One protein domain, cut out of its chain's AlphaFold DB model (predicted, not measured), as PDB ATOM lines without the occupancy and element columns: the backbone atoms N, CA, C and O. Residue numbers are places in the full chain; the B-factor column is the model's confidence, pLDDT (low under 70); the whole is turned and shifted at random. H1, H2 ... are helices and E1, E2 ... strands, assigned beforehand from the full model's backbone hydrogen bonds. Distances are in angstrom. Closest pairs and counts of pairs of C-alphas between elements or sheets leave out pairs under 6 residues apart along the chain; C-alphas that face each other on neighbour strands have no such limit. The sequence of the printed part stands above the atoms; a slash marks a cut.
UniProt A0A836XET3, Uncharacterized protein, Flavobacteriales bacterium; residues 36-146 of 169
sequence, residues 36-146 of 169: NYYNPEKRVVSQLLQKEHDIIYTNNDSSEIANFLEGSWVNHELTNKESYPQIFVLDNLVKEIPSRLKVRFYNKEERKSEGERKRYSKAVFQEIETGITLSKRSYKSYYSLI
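What this domain is: This is residues 36 to 146 of the 169 residues of an uncharacterized protein of Flavobacteriales bacterium (UniProt A0A836XET3). A twisted sheet of four strands curls round the short helix H2, with H1 beside H2 over the same face. The E3-E4 hairpin runs on past the helices as a long two-stranded arm, which makes much of the length, while H3 lies off the sheet at the end of a tail. The printed part has 111 residues, with three named helices and four named strands in the order H1 E1 H2 E2 E3 E4 H3; the sheet is mixed, in the order E1 E4 E3 E2, and the class is mixed, helices and strands. The whole is compact, with a radius of gyration of the C-alphas of 15.0 A and spans of 49 by 35 by 23 A.

How they stand to each other: E2, residues 86 to 94, E3, residues 97 to 113, and E4, residues 116 to 130, form a meander, each strand the antiparallel neighbour of the one before. In the hairpin of E2 and E3, N 90 and O 101 are 2.8 A apart, within hydrogen-bond range. In the hairpin of E3 and E4, N 104 and O 124 are within range at 2.9 A. E3 bends by 68 degrees at residue 110. The edge strand E1, residues 54 to 57, is parallel to E4, with N 56 and O 123 within range at 2.9 A. H2, residues 62 to 69, is on the sheet; its closest C-alphas to E2 are those of Phe 68 and Val 94, 6.6 A apart. E1, H2 and E2 make a split strand-helix-strand unit, two strands running the same way with E4 and E3 between them, and its crossover is left-handed. H1, residues 40 to 48, is on the same face as H2, making two layers, helices on one face of a sheet; its height over the sheet is 10.7 A. H1 and H2 are close but not clearly touching, with the closest C-alphas, Val 45 and Leu 69, 7.0 A apart. H3, residues 140 to 146, is not on the sheet; it is close to but not clearly touching H1, the closest C-alphas, Pro 40 and Ser 141, being 7.0 A apart. In H1, H2 and H3 every O i to N i+4 pair is within hydrogen-bond range.

Where its parts are: H1 begins at C-alpha 40, (139.422, 197.712, 168.178), and is 12.4 A long. E3 and E4 are each 42.3 A long, and E2 is 24.4 A. E4 begins at C-alpha 116, (173.119, 206.183, 165.600), and H3 ends at C-alpha 146, (126.557, 202.038, 164.173).

The domain as a whole: The C-alphas of Gly 115 and Ile 146, the two farthest apart, are 50.1 A apart. The printed part has no cut. The link from H2 to E2, residues 70 to 85, is long; within it residues 73 to 74 pair antiparallel with residues 90 to 91 of E2. The mean pLDDT of the printed part is 86.7, and residues 112 to 114 and residue 116 are under 70.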
ATOM      1  N   ASN A  36     137.405 197.376 159.523       74.44
ATOM      2  CA  ASN A  36     138.482 196.839 160.353       74.44
ATOM      3  C   ASN A  36     139.210 197.936 161.135       74.44
ATOM      4  O   ASN A  36     139.615 197.687 162.267       74.44
ATOM      5  N   TYR A  37     139.332 199.147 160.588       73.44
ATOM      6  CA  TYR A  37     139.912 200.295 161.283       73.44
ATOM      7  C   TYR A  37     139.129 200.644 162.558       73.44
ATOM      8  O   TYR A  37     139.709 200.913 163.617       73.44
ATOM      9  N   TYR A  38     137.797 200.581 162.493       74.00
ATOM     10  CA  TYR A  38     136.942 200.827 163.657       74.00
ATOM     11  C   TYR A  38     136.833 199.624 164.597       74.00
ATOM     12  O   TYR A  38     136.493 199.806 165.770       74.00
ATOM     13  N   ASN A  39     137.182 198.422 164.138       80.50
ATOM     14  CA  ASN A  39     137.283 197.241 164.983       80.50
ATOM     15  C   ASN A  39     138.514 197.361 165.918       80.50
ATOM     16  O   ASN A  39     139.659 197.338 165.460       80.50
ATOM     17  N   PRO A  40     138.321 197.510 167.241       77.19
ATOM     18  CA  PRO A  40     139.422 197.712 168.178       77.19
ATOM     19  C   PRO A  40     140.325 196.483 168.293       77.19
ATOM     20  O   PRO A  40     141.524 196.644 168.492       77.19
ATOM     21  N   GLU A  41     139.776 195.279 168.138       84.31
ATOM     22  CA  GLU A  41     140.520 194.023 168.250       84.31
ATOM     23  C   GLU A  41     141.486 193.900 167.075       84.31
ATOM     24  O   GLU A  41     142.693 193.777 167.271       84.31
ATOM     25  N   LYS A  42     140.975 194.075 165.850       84.00
ATOM     26  CA  LYS A  42     141.802 194.060 164.638       84.00
ATOM     27  C   LYS A  42     142.863 195.150 164.642       84.00
ATOM     28  O   LYS A  42     143.966 194.920 164.164       84.00
ATOM     29  N   ARG A  43     142.560 196.317 165.208       84.81
ATOM     30  CA  ARG A  43     143.530 197.405 165.354       84.81
ATOM     31  C   ARG A  43     144.655 197.059 166.326       84.81
ATOM     32  O   ARG A  43     145.803 197.354 166.019       84.81
ATOM     33  N   VAL A  44     144.351 196.421 167.459       87.81
ATOM     34  CA  VAL A  44     145.393 195.948 168.387       87.81
ATOM     35  C   VAL A  44     146.241 194.864 167.726       87.81
ATOM     36  O   VAL A  44     147.458 194.983 167.717       87.81
ATOM     37  N   VAL A  45     145.623 193.866 167.090       89.44
ATOM     38  CA  VAL A  45     146.356 192.814 166.362       89.44
ATOM     39  C   VAL A  45     147.240 193.412 165.258       89.44
ATOM     40  O   VAL A  45     148.421 193.088 165.170       89.44
ATOM     41  N   SER A  46     146.707 194.348 164.469       87.44
ATOM     42  CA  SER A  46     147.455 195.058 163.424       87.44
ATOM     43  C   SER A  46     148.631 195.859 163.977       87.44
ATOM     44  O   SER A  46     149.663 195.931 163.317       87.44
ATOM     45  N   GLN A  47     148.486 196.474 165.152       86.81
ATOM     46  CA  GLN A  47     149.573 197.197 165.807       86.81
ATOM     47  C   GLN A  47     150.676 196.233 166.260       86.81
ATOM     48  O   GLN A  47     151.857 196.535 166.121       86.81
ATOM     49  N   LEU A  48     150.310 195.066 166.790       87.50
ATOM     50  CA  LEU A  48     151.282 194.074 167.254       87.50
ATOM     51  C   LEU A  48     152.059 193.428 166.096       87.50
ATOM     52  O   LEU A  48     153.242 193.145 166.256       87.50
ATOM     53  N   LEU A  49     151.419 193.243 164.937       86.19
ATOM     54  CA  LEU A  49     151.988 192.598 163.744       86.19
ATOM     55  C   LEU A  49     152.543 193.574 162.691       86.19
ATOM     56  O   LEU A  49     152.747 193.200 161.534       86.19
ATOM     57  N   GLN A  50     152.745 194.843 163.041       84.69
ATOM     58  CA  GLN A  50     153.237 195.829 162.084       84.69
ATOM     59  C   GLN A  50     154.636 195.440 161.576       84.69
ATOM     60  O   GLN A  50     155.516 195.099 162.361       84.69
ATOM     61  N   LYS A  51     154.854 195.511 160.255       71.56
ATOM     62  CA  LYS A  51     156.082 195.022 159.590       71.56
ATOM     63  C   LYS A  51     157.378 195.697 160.054       71.56
ATOM     64  O   LYS A  51     158.449 195.139 159.866       71.56
ATOM     65  N   GLU A  52     157.276 196.899 160.611       76.25
ATOM     66  CA  GLU A  52     158.410 197.672 161.129       76.25
ATOM     67  C   GLU A  52     158.834 197.232 162.540       76.25
ATOM     68  O   GLU A  52     159.822 197.736 163.067       76.25
ATOM     69  N   HIS A  53     158.071 196.339 163.179       82.38
ATOM     70  CA  HIS A  53     158.335 195.893 164.539       82.38
ATOM     71  C   HIS A  53     159.220 194.649 164.571       82.38
ATOM     72  O   HIS A  53     159.015 193.704 163.809       82.38
ATOM     73  N   ASP A  54     160.130 194.605 165.544       84.69
ATOM     74  CA  ASP A  54     160.829 193.372 165.899       84.69
ATOM     75  C   ASP A  54     159.839 192.442 166.611       84.69
ATOM     76  O   ASP A  54     159.432 192.692 167.753       84.69
ATOM     77  N   ILE A  55     159.434 191.369 165.934       88.56
ATOM     78  CA  ILE A  55     158.523 190.368 166.487       88.56
ATOM     79  C   ILE A  55     159.341 189.209 167.053       88.56
ATOM     80  O   ILE A  55     160.110 188.569 166.340       88.56
ATOM     81  N   ILE A  56     159.157 188.929 168.342       87.81
ATOM     82  CA  ILE A  56     159.802 187.813 169.032       87.81
ATOM     83  C   ILE A  56     158.735 186.834 169.493       87.81
ATOM     84  O   ILE A  56     157.830 187.205 170.244       87.81
ATOM     85  N   TYR A  57     158.893 185.580 169.091       89.56
ATOM     86  CA  TYR A  57     158.095 184.465 169.575       89.56
ATOM     87  C   TYR A  57     158.911 183.671 170.592       89.56
ATOM     88  O   TYR A  57     160.069 183.353 170.335       89.56
ATOM     89  N   THR A  58     158.339 183.422 171.770       86.50
ATOM     90  CA  THR A  58     159.075 182.757 172.859       86.50
ATOM     91  C   THR A  58     158.995 181.236 172.734       86.50
ATOM     92  O   THR A  58     160.028 180.587 172.633       86.50
ATOM     93  N   ASN A  59     157.771 180.693 172.710       84.19
ATOM     94  CA  ASN A  59     157.507 179.247 172.788       84.19
ATOM     95  C   ASN A  59     156.576 178.722 171.679       84.19
ATOM     96  O   ASN A  59     156.338 177.524 171.626       84.19
ATOM     97  N   ASN A  60     156.038 179.596 170.825       88.25
ATOM     98  CA  ASN A  60     155.124 179.222 169.742       88.25
ATOM     99  C   ASN A  60     155.699 179.668 168.404       88.25
ATOM    100  O   ASN A  60     156.416 180.671 168.345       88.25
ATOM    101  N   ASP A  61     155.309 178.999 167.330       88.56
ATOM    102  CA  ASP A  61     155.702 179.407 165.987       88.56
ATOM    103  C   ASP A  61     154.875 180.595 165.478       88.56
ATOM    104  O   ASP A  61     153.757 180.875 165.923       88.56
ATOM    105  N   SER A  62     155.406 181.295 164.472       88.00
ATOM    106  CA  SER A  62     154.707 182.415 163.828       88.00
ATOM    107  C   SER A  62     153.343 182.008 163.258       88.00
ATOM    108  O   SER A  62     152.394 182.792 163.309       88.00
ATOM    109  N   SER A  63     153.229 180.777 162.750       90.00
ATOM    110  CA  SER A  63     151.984 180.223 162.210       90.00
ATOM    111  C   SER A  63     150.950 179.948 163.305       90.00
ATOM    112  O   SER A  63     149.775 180.263 163.135       90.00
ATOM    113  N   GLU A  64     151.378 179.433 164.457       90.50
ATOM    114  CA  GLU A  64     150.514 179.175 165.610       90.50
ATOM    115  C   GLU A  64     149.977 180.475 166.197       90.50
ATOM    116  O   GLU A  64     148.783 180.590 166.471       90.50
ATOM    117  N   ILE A  65     150.838 181.489 166.311       92.25
ATOM    118  CA  ILE A  65     150.432 182.822 166.752       92.25
ATOM    119  C   ILE A  65     149.485 183.457 165.737       92.25
ATOM    120  O   ILE A  65     148.465 184.008 166.139       92.25
ATOM    121  N   ALA A  66     149.749 183.355 164.432       90.81
ATOM    122  CA  ALA A  66     148.835 183.865 163.410       90.81
ATOM    123  C   ALA A  66     147.444 183.211 163.505       90.81
ATOM    124  O   ALA A  66     146.437 183.920 163.518       90.81
ATOM    125  N   ASN A  67     147.399 181.886 163.666       92.00
ATOM    126  CA  ASN A  67     146.158 181.134 163.857       92.00
ATOM    127  C   ASN A  67     145.443 181.527 165.158       92.00
ATOM    128  O   ASN A  67     144.225 181.664 165.175       92.00
ATOM    129  N   PHE A  68     146.185 181.743 166.249       93.69
ATOM    130  CA  PHE A  68     145.612 182.220 167.506       93.69
ATOM    131  C   PHE A  68     145.031 183.630 167.364       93.69
ATOM    132  O   PHE A  68     143.990 183.932 167.941       93.69
ATOM    133  N   LEU A  69     145.704 184.525 166.641       92.38
ATOM    134  CA  LEU A  69     145.257 185.907 166.493       92.38
ATOM    135  C   LEU A  69     143.979 186.005 165.652       92.38
ATOM    136  O   LEU A  69     143.193 186.940 165.850       92.38
ATOM    137  N   GLU A  70     143.728 185.036 164.771       90.25
ATOM    138  CA  GLU A  70     142.481 184.929 164.026       90.25
ATOM    139  C   GLU A  70     141.290 184.675 164.967       90.25
ATOM    140  O   GLU A  70     141.198 183.673 165.670       90.25
ATOM    141  N   GLY A  71     140.360 185.632 165.010       88.12
ATOM    142  CA  GLY A  71     139.179 185.560 165.876       88.12
ATOM    143  C   GLY A  71     139.411 185.967 167.336       88.12
ATOM    144  O   GLY A  71     138.431 186.089 168.073       88.12
ATOM    145  N   SER A  72     140.655 186.260 167.728       92.81
ATOM    146  CA  SER A  72     140.976 186.743 169.075       92.81
ATOM    147  C   SER A  72     140.341 188.102 169.396       92.81
ATOM    148  O   SER A  72     140.084 188.930 168.513       92.81
ATOM    149  N   TRP A  73     140.111 188.356 170.683       93.69
ATOM    150  CA  TRP A  73     139.670 189.653 171.191       93.69
ATOM    151  C   TRP A  73     140.534 190.134 172.348       93.69
ATOM    152  O   TRP A  73     141.217 189.367 173.021       93.69
ATOM    153  N   VAL A  74     140.498 191.443 172.591       92.44
ATOM    154  CA  VAL A  74     141.288 192.068 173.653       92.44
ATOM    155  C   VAL A  74     140.615 191.841 174.999       92.44
ATOM    156  O   VAL A  74     139.465 192.232 175.208       92.44
ATOM    157  N   ASN A  75     141.367 191.279 175.937       93.69
ATOM    158  CA  ASN A  75     140.977 191.226 177.332       93.69
ATOM    159  C   ASN A  75     141.274 192.584 177.978       93.69
ATOM    160  O   ASN A  75     142.420 192.919 178.286       93.69
ATOM    161  N   HIS A  76     140.230 193.393 178.144       89.81
ATOM    162  CA  HIS A  76     140.338 194.754 178.668       89.81
ATOM    163  C   HIS A  76     140.641 194.830 180.168       89.81
ATOM    164  O   HIS A  76     141.068 195.886 180.623       89.81
ATOM    165  N   GLU A  77     140.421 193.751 180.918       91.38
ATOM    166  CA  GLU A  77     140.664 193.706 182.364       91.38
ATOM    167  C   GLU A  77     142.147 193.470 182.664       91.38
ATOM    168  O   GLU A  77     142.708 194.085 183.565       91.38
ATOM    169  N   LEU A  78     142.797 192.607 181.876       93.00
ATOM    170  CA  LEU A  78     144.200 192.230 182.075       93.00
ATOM    171  C   LEU A  78     145.182 193.029 181.207       93.00
ATOM    172  O   LEU A  78     146.386 193.033 181.473       93.00
ATOM    173  N   THR A  79     144.693 193.694 180.159       92.81
ATOM    174  CA  THR A  79     145.511 194.575 179.314       92.81
ATOM    175  C   THR A  79     145.874 195.850 180.073       92.81
ATOM    176  O   THR A  79     144.997 196.605 180.484       92.81
ATOM    177  N   ASN A  80     147.170 196.150 180.166       93.62
ATOM    178  CA  ASN A  80     147.691 197.382 180.747       93.62
ATOM    179  C   ASN A  80     148.442 198.194 179.681       93.62
ATOM    180  O   ASN A  80     149.538 197.833 179.257       93.62
ATOM    181  N   LYS A  81     147.843 199.304 179.239       89.12
ATOM    182  CA  LYS A  81     148.433 200.206 178.231       89.12
ATOM    183  C   LYS A  81     149.287 201.320 178.833       89.12
ATOM    184  O   LYS A  81     149.985 202.008 178.088       89.12
ATOM    185  N   GLU A  82     149.190 201.519 180.142       89.81
ATOM    186  CA  GLU A  82     149.876 202.582 180.878       89.81
ATOM    187  C   GLU A  82     151.259 202.129 181.360       89.81
ATOM    188  O   GLU A  82     152.148 202.955 181.555       89.81
ATOM    189  N   SER A  83     151.470 200.817 181.505       90.31
ATOM    190  CA  SER A  83     152.773 200.247 181.842       90.31
ATOM    191  C   SER A  83     153.774 200.327 180.684       90.31
ATOM    192  O   SER A  83     153.401 200.354 179.509       90.31
ATOM    193  N   TYR A  84     155.067 200.278 181.024       88.44
ATOM    194  CA  TYR A  84     156.152 200.059 180.067       88.44
ATOM    195  C   TYR A  84     156.950 198.790 180.440       88.44
ATOM    196  O   TYR A  84     157.523 198.748 181.531       88.44
ATOM    197  N   PRO A  85     157.002 197.756 179.576       91.00
ATOM    198  CA  PRO A  85     156.297 197.651 178.294       91.00
ATOM    199  C   PRO A  85     154.773 197.639 178.469       91.00
ATOM    200  O   PRO A  85     154.252 197.277 179.529       91.00
ATOM    201  N   GLN A  86     154.059 198.008 177.408       93.69
ATOM    202  CA  GLN A  86     152.611 197.849 177.361       93.69
ATOM    203  C   GLN A  86     152.287 196.356 177.351       93.69
ATOM    204  O   GLN A  86     152.927 195.574 176.649       93.69
ATOM    205  N   ILE A  87     151.305 195.949 178.142       94.44
ATOM    206  CA  ILE A  87     150.886 194.558 178.259       94.44
ATOM    207  C   ILE A  87     149.551 194.419 177.546       94.44
ATOM    208  O   ILE A  87     148.540 194.936 178.013       94.44
ATOM    209  N   PHE A  88     149.542 193.691 176.437       94.62
ATOM    210  CA  PHE A  88     148.325 193.305 175.739       94.62
ATOM    211  C   PHE A  88     147.991 191.858 176.073       94.62
ATOM    212  O   PHE A  88     148.856 190.987 176.018       94.62
ATOM    213  N   VAL A  89     146.736 191.608 176.427       94.75
ATOM    214  CA  VAL A  89     146.222 190.261 176.672       94.75
ATOM    215  C   VAL A  89     145.102 190.006 175.680       94.75
ATOM    216  O   VAL A  89     144.159 190.795 175.580       94.75
ATOM    217  N   LEU A  90     145.238 188.926 174.920       95.25
ATOM    218  CA  LEU A  90     144.296 188.498 173.899       95.25
ATOM    219  C   LEU A  90     143.711 187.152 174.311       95.25
ATOM    220  O   LEU A  90     144.452 186.246 174.679       95.25
ATOM    221  N   ASP A  91     142.396 187.037 174.224       95.44
ATOM    222  CA  ASP A  91     141.646 185.820 174.519       95.44
ATOM    223  C   ASP A  91     141.084 185.259 173.204       95.44
ATOM    224  O   ASP A  91     140.710 186.021 172.306       95.44
ATOM    225  N   ASN A  92     141.047 183.933 173.069       94.94
ATOM    226  CA  ASN A  92     140.453 183.248 171.922       94.94
ATOM    227  C   ASN A  92     139.895 181.863 172.313       94.94
ATOM    228  O   ASN A  92     140.260 181.291 173.338       94.94
ATOM    229  N   LEU A  93     139.020 181.316 171.471       92.88
ATOM    230  CA  LEU A  93     138.539 179.934 171.521       92.88
ATOM    231  C   LEU A  93     139.151 179.153 170.356       92.88
ATOM    232  O   LEU A  93     138.553 179.030 169.286       92.88
ATOM    233  N   VAL A  94     140.359 178.626 170.551       90.62
ATOM    234  CA  VAL A  94     141.052 177.855 169.510       90.62
ATOM    235  C   VAL A  94     140.567 176.413 169.584       90.62
ATOM    236  O   VAL A  94     140.844 175.724 170.561       90.62
ATOM    237  N   LYS A  95     139.838 175.946 168.561       88.31
ATOM    238  CA  LYS A  95     139.219 174.603 168.546       88.31
ATOM    239  C   LYS A  95     138.361 174.344 169.799       88.31
ATOM    240  O   LYS A  95     138.471 173.292 170.413       88.31
ATOM    241  N   GLU A  96     137.560 175.338 170.193       88.62
ATOM    242  CA  GLU A  96     136.707 175.323 171.399       88.62
ATOM    243  C   GLU A  96     137.461 175.288 172.738       88.62
ATOM    244  O   GLU A  96     136.836 175.308 173.797       88.62
ATOM    245  N   ILE A  97     138.794 175.318 172.716       92.00
ATOM    246  CA  ILE A  97     139.611 175.390 173.923       92.00
ATOM    247  C   ILE A  97     139.807 176.865 174.289       92.00
ATOM    248  O   ILE A  97     140.289 177.646 173.460       92.00
ATOM    249  N   PRO A  98     139.441 177.266 175.519       94.56
ATOM    250  CA  PRO A  98     139.741 178.590 176.036       94.56
ATOM    251  C   PRO A  98     141.245 178.818 176.103       94.56
ATOM    252  O   PRO A  98     141.945 178.129 176.850       94.56
ATOM    253  N   SER A  99     141.717 179.804 175.348       95.00
ATOM    254  CA  SER A  99     143.135 180.105 175.226       95.00
ATOM    255  C   SER A  99     143.405 181.598 175.382       95.00
ATOM    256  O   SER A  99     142.612 182.442 174.958       95.00
ATOM    257  N   ARG A 100     144.555 181.934 175.964       96.12
ATOM    258  CA  ARG A 100     145.007 183.310 176.176       96.12
ATOM    259  C   ARG A 100     146.445 183.483 175.750       96.12
ATOM    260  O   ARG A 100     147.296 182.643 176.005       96.12
ATOM    261  N   LEU A 101     146.712 184.631 175.155       95.50
ATOM    262  CA  LEU A 101     148.025 185.047 174.714       95.50
ATOM    263  C   LEU A 101     148.351 186.394 175.339       95.50
ATOM    264  O   LEU A 101     147.597 187.363 175.218       95.50
ATOM    265  N   LYS A 102     149.511 186.466 175.979       95.19
ATOM    266  CA  LYS A 102     150.046 187.711 176.515       95.19
ATOM    267  C   LYS A 102     151.155 188.226 175.610       95.19
ATOM    268  O   LYS A 102     152.031 187.481 175.181       95.19
ATOM    269  N   VAL A 103     151.121 189.521 175.326       94.94
ATOM    270  CA  VAL A 103     152.079 190.190 174.450       94.94
ATOM    271  C   VAL A 103     152.644 191.399 175.178       94.94
ATOM    272  O   VAL A 103     151.905 192.262 175.652       94.94
ATOM    273  N   ARG A 104     153.973 191.462 175.280       94.00
ATOM    274  CA  ARG A 104     154.680 192.637 175.800       94.00
ATOM    275  C   ARG A 104     155.097 193.505 174.626       94.00
ATOM    276  O   ARG A 104     155.879 193.070 173.784       94.00
ATOM    277  N   PHE A 105     154.577 194.720 174.579       93.50
ATOM    278  CA  PHE A 105     154.819 195.671 173.510       93.50
ATOM    279  C   PHE A 105     155.686 196.830 174.004       93.50
ATOM    280  O   PHE A 105     155.308 197.594 174.895       93.50
ATOM    281  N   TYR A 106     156.865 196.952 173.414       91.00
ATOM    282  CA  TYR A 106     157.837 198.004 173.669       91.00
ATOM    283  C   TYR A 106     157.692 199.025 172.551       91.00
ATOM    284  O   TYR A 106     157.998 198.736 171.397       91.00
ATOM    285  N   ASN A 107     157.171 200.203 172.873       86.81
ATOM    286  CA  ASN A 107     156.964 201.263 171.897       86.81
ATOM    287  C   ASN A 107     158.144 202.238 171.933       86.81
ATOM    288  O   ASN A 107     158.424 202.789 172.998       86.81
ATOM    289  N   LYS A 108     158.774 202.510 170.783       81.81
ATOM    290  CA  LYS A 108     159.879 203.484 170.646       81.81
ATOM    291  C   LYS A 108     161.066 203.221 171.586       81.81
ATOM    292  O   LYS A 108     161.650 204.160 172.126       81.81
ATOM    293  N   GLU A 109     161.439 201.961 171.758       78.06
ATOM    294  CA  GLU A 109     162.655 201.578 172.467       78.06
ATOM    295  C   GLU A 109     163.880 202.156 171.733       78.06
ATOM    296  O   GLU A 109     164.047 201.977 170.523       78.06
ATOM    297  N   GLU A 110     164.718 202.914 172.445       75.38
ATOM    298  CA  GLU A 110     165.933 203.503 171.877       75.38
ATOM    299  C   GLU A 110     167.072 202.486 171.927       75.38
ATOM    300  O   GLU A 110     167.510 202.072 173.001       75.38
ATOM    301  N   ARG A 111     167.594 202.116 170.756       70.19
ATOM    302  CA  ARG A 111     168.752 201.226 170.640       70.19
ATOM    303  C   ARG A 111     169.850 201.923 169.846       70.19
ATOM    304  O   ARG A 111     169.590 202.563 168.827       70.19
ATOM    305  N   LYS A 112     171.093 201.803 170.315       65.31
ATOM    306  CA  LYS A 112     172.263 202.204 169.527       65.31
ATOM    307  C   LYS A 112     172.521 201.120 168.487       65.31
ATOM    308  O   LYS A 112     172.814 199.985 168.854       65.31
ATOM    309  N   SER A 113     172.399 201.469 167.214       67.56
ATOM    310  CA  SER A 113     172.722 200.601 166.082       67.56
ATOM    311  C   SER A 113     173.634 201.400 165.158       67.56
ATOM    312  O   SER A 113     173.288 202.518 164.787       67.56
ATOM    313  N   GLU A 114     174.832 200.876 164.886       69.00
ATOM    314  CA  GLU A 114     175.835 201.513 164.007       69.00
ATOM    315  C   GLU A 114     176.210 202.959 164.399       69.00
ATOM    316  O   GLU A 114     176.483 203.805 163.559       69.00
ATOM    317  N   GLY A 115     176.224 203.264 165.700       70.50
ATOM    318  CA  GLY A 115     176.589 204.594 166.212       70.50
ATOM    319  C   GLY A 115     175.445 205.615 166.238       70.50
ATOM    320  O   GLY A 115     175.547 206.605 166.964       70.50
ATOM    321  N   GLU A 116     174.320 205.345 165.572       65.75
ATOM    322  CA  GLU A 116     173.119 206.183 165.600       65.75
ATOM    323  C   GLU A 116     172.089 205.676 166.626       65.75
ATOM    324  O   GLU A 116     171.918 204.471 166.849       65.75
ATOM    325  N   ARG A 117     171.375 206.603 167.280       71.38
ATOM    326  CA  ARG A 117     170.209 206.261 168.111       71.38
ATOM    327  C   ARG A 117     168.999 206.105 167.201       71.38
ATOM    328  O   ARG A 117     168.480 207.098 166.699       71.38
ATOM    329  N   LYS A 118     168.531 204.873 167.029       75.62
ATOM    330  CA  LYS A 118     167.305 204.579 166.284       75.62
ATOM    331  C   LYS A 118     166.230 204.081 167.253       75.62
ATOM    332  O   LYS A 118     166.529 203.426 168.253       75.62
ATOM    333  N   ARG A 119     164.983 204.476 166.988       78.00
ATOM    334  CA  ARG A 119     163.806 204.079 167.768       78.00
ATOM    335  C   ARG A 119     163.141 202.913 167.069       78.00
ATOM    336  O   ARG A 119     162.806 203.036 165.895       78.00
ATOM    337  N   TYR A 120     162.914 201.840 167.808       80.88
ATOM    338  CA  TYR A 120     162.249 200.651 167.300       80.88
ATOM    339  C   TYR A 120     161.075 200.293 168.191       80.88
ATOM    340  O   TYR A 120     161.051 200.615 169.378       80.88
ATOM    341  N   SER A 121     160.091 199.631 167.609       88.25
ATOM    342  CA  SER A 121     159.010 199.025 168.368       88.25
ATOM    343  C   SER A 121     159.167 197.516 168.306       88.25
ATOM    344  O   SER A 121     159.581 196.966 167.290       88.25
ATOM    345  N   LYS A 122     158.873 196.847 169.415       90.81
ATOM    346  CA  LYS A 122     159.113 195.417 169.578       90.81
ATOM    347  C   LYS A 122     157.912 194.759 170.237       90.81
ATOM    348  O   LYS A 122     157.411 195.245 171.250       90.81
ATOM    349  N   ALA A 123     157.479 193.632 169.687       92.75
ATOM    350  CA  ALA A 123     156.395 192.822 170.224       92.75
ATOM    351  C   ALA A 123     156.945 191.457 170.646       92.75
ATOM    352  O   ALA A 123     157.467 190.706 169.827       92.75
ATOM    353  N   VAL A 124     156.835 191.136 171.934       93.25
ATOM    354  CA  VAL A 124     157.237 189.834 172.479       93.25
ATOM    355  C   VAL A 124     155.987 189.032 172.793       93.25
ATOM    356  O   VAL A 124     155.272 189.334 173.753       93.25
ATOM    357  N   PHE A 125     155.741 188.016 171.976       93.31
ATOM    358  CA  PHE A 125     154.662 187.058 172.135       93.31
ATOM    359  C   PHE A 125     155.076 185.990 173.149       93.31
ATOM    360  O   PHE A 125     156.091 185.303 172.980       93.31
ATOM    361  N   GLN A 126     154.310 185.901 174.234       92.81
ATOM    362  CA  GLN A 126     154.496 184.884 175.264       92.81
ATOM    363  C   GLN A 126     153.788 183.581 174.864       92.81
ATOM    364  O   GLN A 126     153.230 183.468 173.772       92.81
ATOM    365  N   GLU A 127     153.861 182.580 175.735       90.50
ATOM    366  CA  GLU A 127     153.194 181.298 175.528       90.50
ATOM    367  C   GLU A 127     151.664 181.444 175.487       90.50
ATOM    368  O   GLU A 127     151.104 182.374 176.077       90.50
ATOM    369  N   ILE A 128     151.002 180.540 174.756       92.06
ATOM    370  CA  ILE A 128     149.543 180.471 174.715       92.06
ATOM    371  C   ILE A 128     149.106 179.609 175.897       92.06
ATOM    372  O   ILE A 128     149.338 178.404 175.928       92.06
ATOM    373  N   GLU A 129     148.461 180.230 176.873       92.44
ATOM    374  CA  GLU A 129     147.886 179.548 178.028       92.44
ATOM    375  C   GLU A 129     146.542 178.927 177.627       92.44
ATOM    376  O   GLU A 129     145.726 179.595 176.996       92.44
ATOM    377  N   THR A 130     146.287 177.671 178.000       92.31
ATOM    378  CA  THR A 130     145.028 176.959 177.705       92.31
ATOM    379  C   THR A 130     144.274 176.607 178.990       92.31
ATOM    380  O   THR A 130     144.858 176.571 180.072       92.31
ATOM    381  N   GLY A 131     142.962 176.363 178.898       87.12
ATOM    382  CA  GLY A 131     142.146 175.931 180.045       87.12
ATOM    383  C   GLY A 131     141.823 177.048 181.047       87.12
ATOM    384  O   GLY A 131     141.551 176.788 182.216       87.12
ATOM    385  N   ILE A 132     141.860 178.295 180.589       92.06
ATOM    386  CA  ILE A 132     141.681 179.503 181.401       92.06
ATOM    387  C   ILE A 132     140.294 180.129 181.215       92.06
ATOM    388  O   ILE A 132     139.619 179.932 180.206       92.06
ATOM    389  N   THR A 133     139.858 180.943 182.176       91.12
ATOM    390  CA  THR A 133     138.600 181.697 182.067       91.12
ATOM    391  C   THR A 133     138.770 182.916 181.157       91.12
ATOM    392  O   THR A 133     139.593 183.797 181.437       91.12
ATOM    393  N   LEU A 134     137.978 182.986 180.086       92.38
ATOM    394  CA  LEU A 134     138.030 184.077 179.106       92.38
ATOM    395  C   LEU A 134     137.258 185.311 179.567       92.38
ATOM    396  O   LEU A 134     136.228 185.205 180.237       92.38
ATOM    397  N   SER A 135     137.715 186.487 179.141       91.88
ATOM    398  CA  SER A 135     136.946 187.716 179.304       91.88
ATOM    399  C   SER A 135     135.760 187.763 178.349       91.88
ATOM    400  O   SER A 135     135.763 187.179 177.262       91.88
ATOM    401  N   LYS A 136     134.762 188.576 178.703       89.75
ATOM    402  CA  LYS A 136     133.690 188.923 177.769       89.75
ATOM    403  C   LYS A 136     134.247 189.762 176.623       89.75
ATOM    404  O   LYS A 136     134.967 190.738 176.841       89.75
ATOM    405  N   ARG A 137     133.866 189.408 175.397       88.00
ATOM    406  CA  ARG A 137     134.163 190.206 174.209       88.00
ATOM    407  C   ARG A 137     133.403 191.534 174.260       88.00
ATOM    408  O   ARG A 137     132.207 191.562 174.551       88.00
ATOM    409  N   SER A 138     134.096 192.636 173.987       84.31
ATOM    410  CA  SER A 138     133.520 193.982 174.056       84.31
ATOM    411  C   SER A 138     133.015 194.446 172.692       84.31
ATOM    412  O   SER A 138     133.783 194.580 171.744       84.31
ATOM    413  N   TYR A 139     131.727 194.786 172.612       82.81
ATOM    414  CA  TYR A 139     131.099 195.303 171.388       82.81
ATOM    415  C   TYR A 139     130.888 196.826 171.395       82.81
ATOM    416  O   TYR A 139     130.284 197.385 170.478       82.81
ATOM    417  N   LYS A 140     131.397 197.532 172.414       80.31
ATOM    418  CA  LYS A 140     131.132 198.967 172.639       80.31
ATOM    419  C   LYS A 140     131.500 199.842 171.434       80.31
ATOM    420  O   LYS A 140     130.755 200.747 171.067       80.31
ATOM    421  N   SER A 141     132.633 199.560 170.798       73.81
ATOM    422  CA  SER A 141     133.099 200.262 169.597       73.81
ATOM    423  C   SER A 141     132.192 200.047 168.387       73.81
ATOM    424  O   SER A 141     131.962 200.987 167.632       73.81
ATOM    425  N   TYR A 142     131.649 198.838 168.215       76.81
ATOM    426  CA  TYR A 142     130.748 198.515 167.109       76.81
ATOM    427  C   TYR A 142     129.430 199.270 167.250       76.81
ATOM    428  O   TYR A 142     128.975 199.893 166.295       76.81
ATOM    429  N   TYR A 143     128.861 199.298 168.458       81.19
ATOM    430  CA  TYR A 143     127.657 200.084 168.725       81.19
ATOM    431  C   TYR A 143     127.890 201.584 168.535       81.19
ATOM    432  O   TYR A 143     127.030 202.264 167.982       81.19
ATOM    433  N   SER A 144     129.064 202.095 168.918       79.31
ATOM    434  CA  SER A 144     129.440 203.490 168.659       79.31
ATOM    435  C   SER A 144     129.501 203.800 167.156       79.31
ATOM    436  O   SER A 144     128.924 204.788 166.707       79.31
ATOM    437  N   LEU A 145     130.121 202.923 166.356       76.38
ATOM    438  CA  LEU A 145     130.191 203.075 164.899       76.38
ATOM    439  C   LEU A 145     128.797 203.075 164.258       76.38
ATOM    440  O   LEU A 145     128.491 203.950 163.452       76.38
ATOM    441  N   ILE A 146     127.946 202.120 164.641       78.69
ATOM    442  CA  ILE A 146     126.557 202.038 164.173       78.69
ATOM    443  C   ILE A 146     125.787 203.309 164.566       78.69
ATOM    444  O   ILE A 146     125.056 203.867 163.750       78.69
TER     445      ILE A 146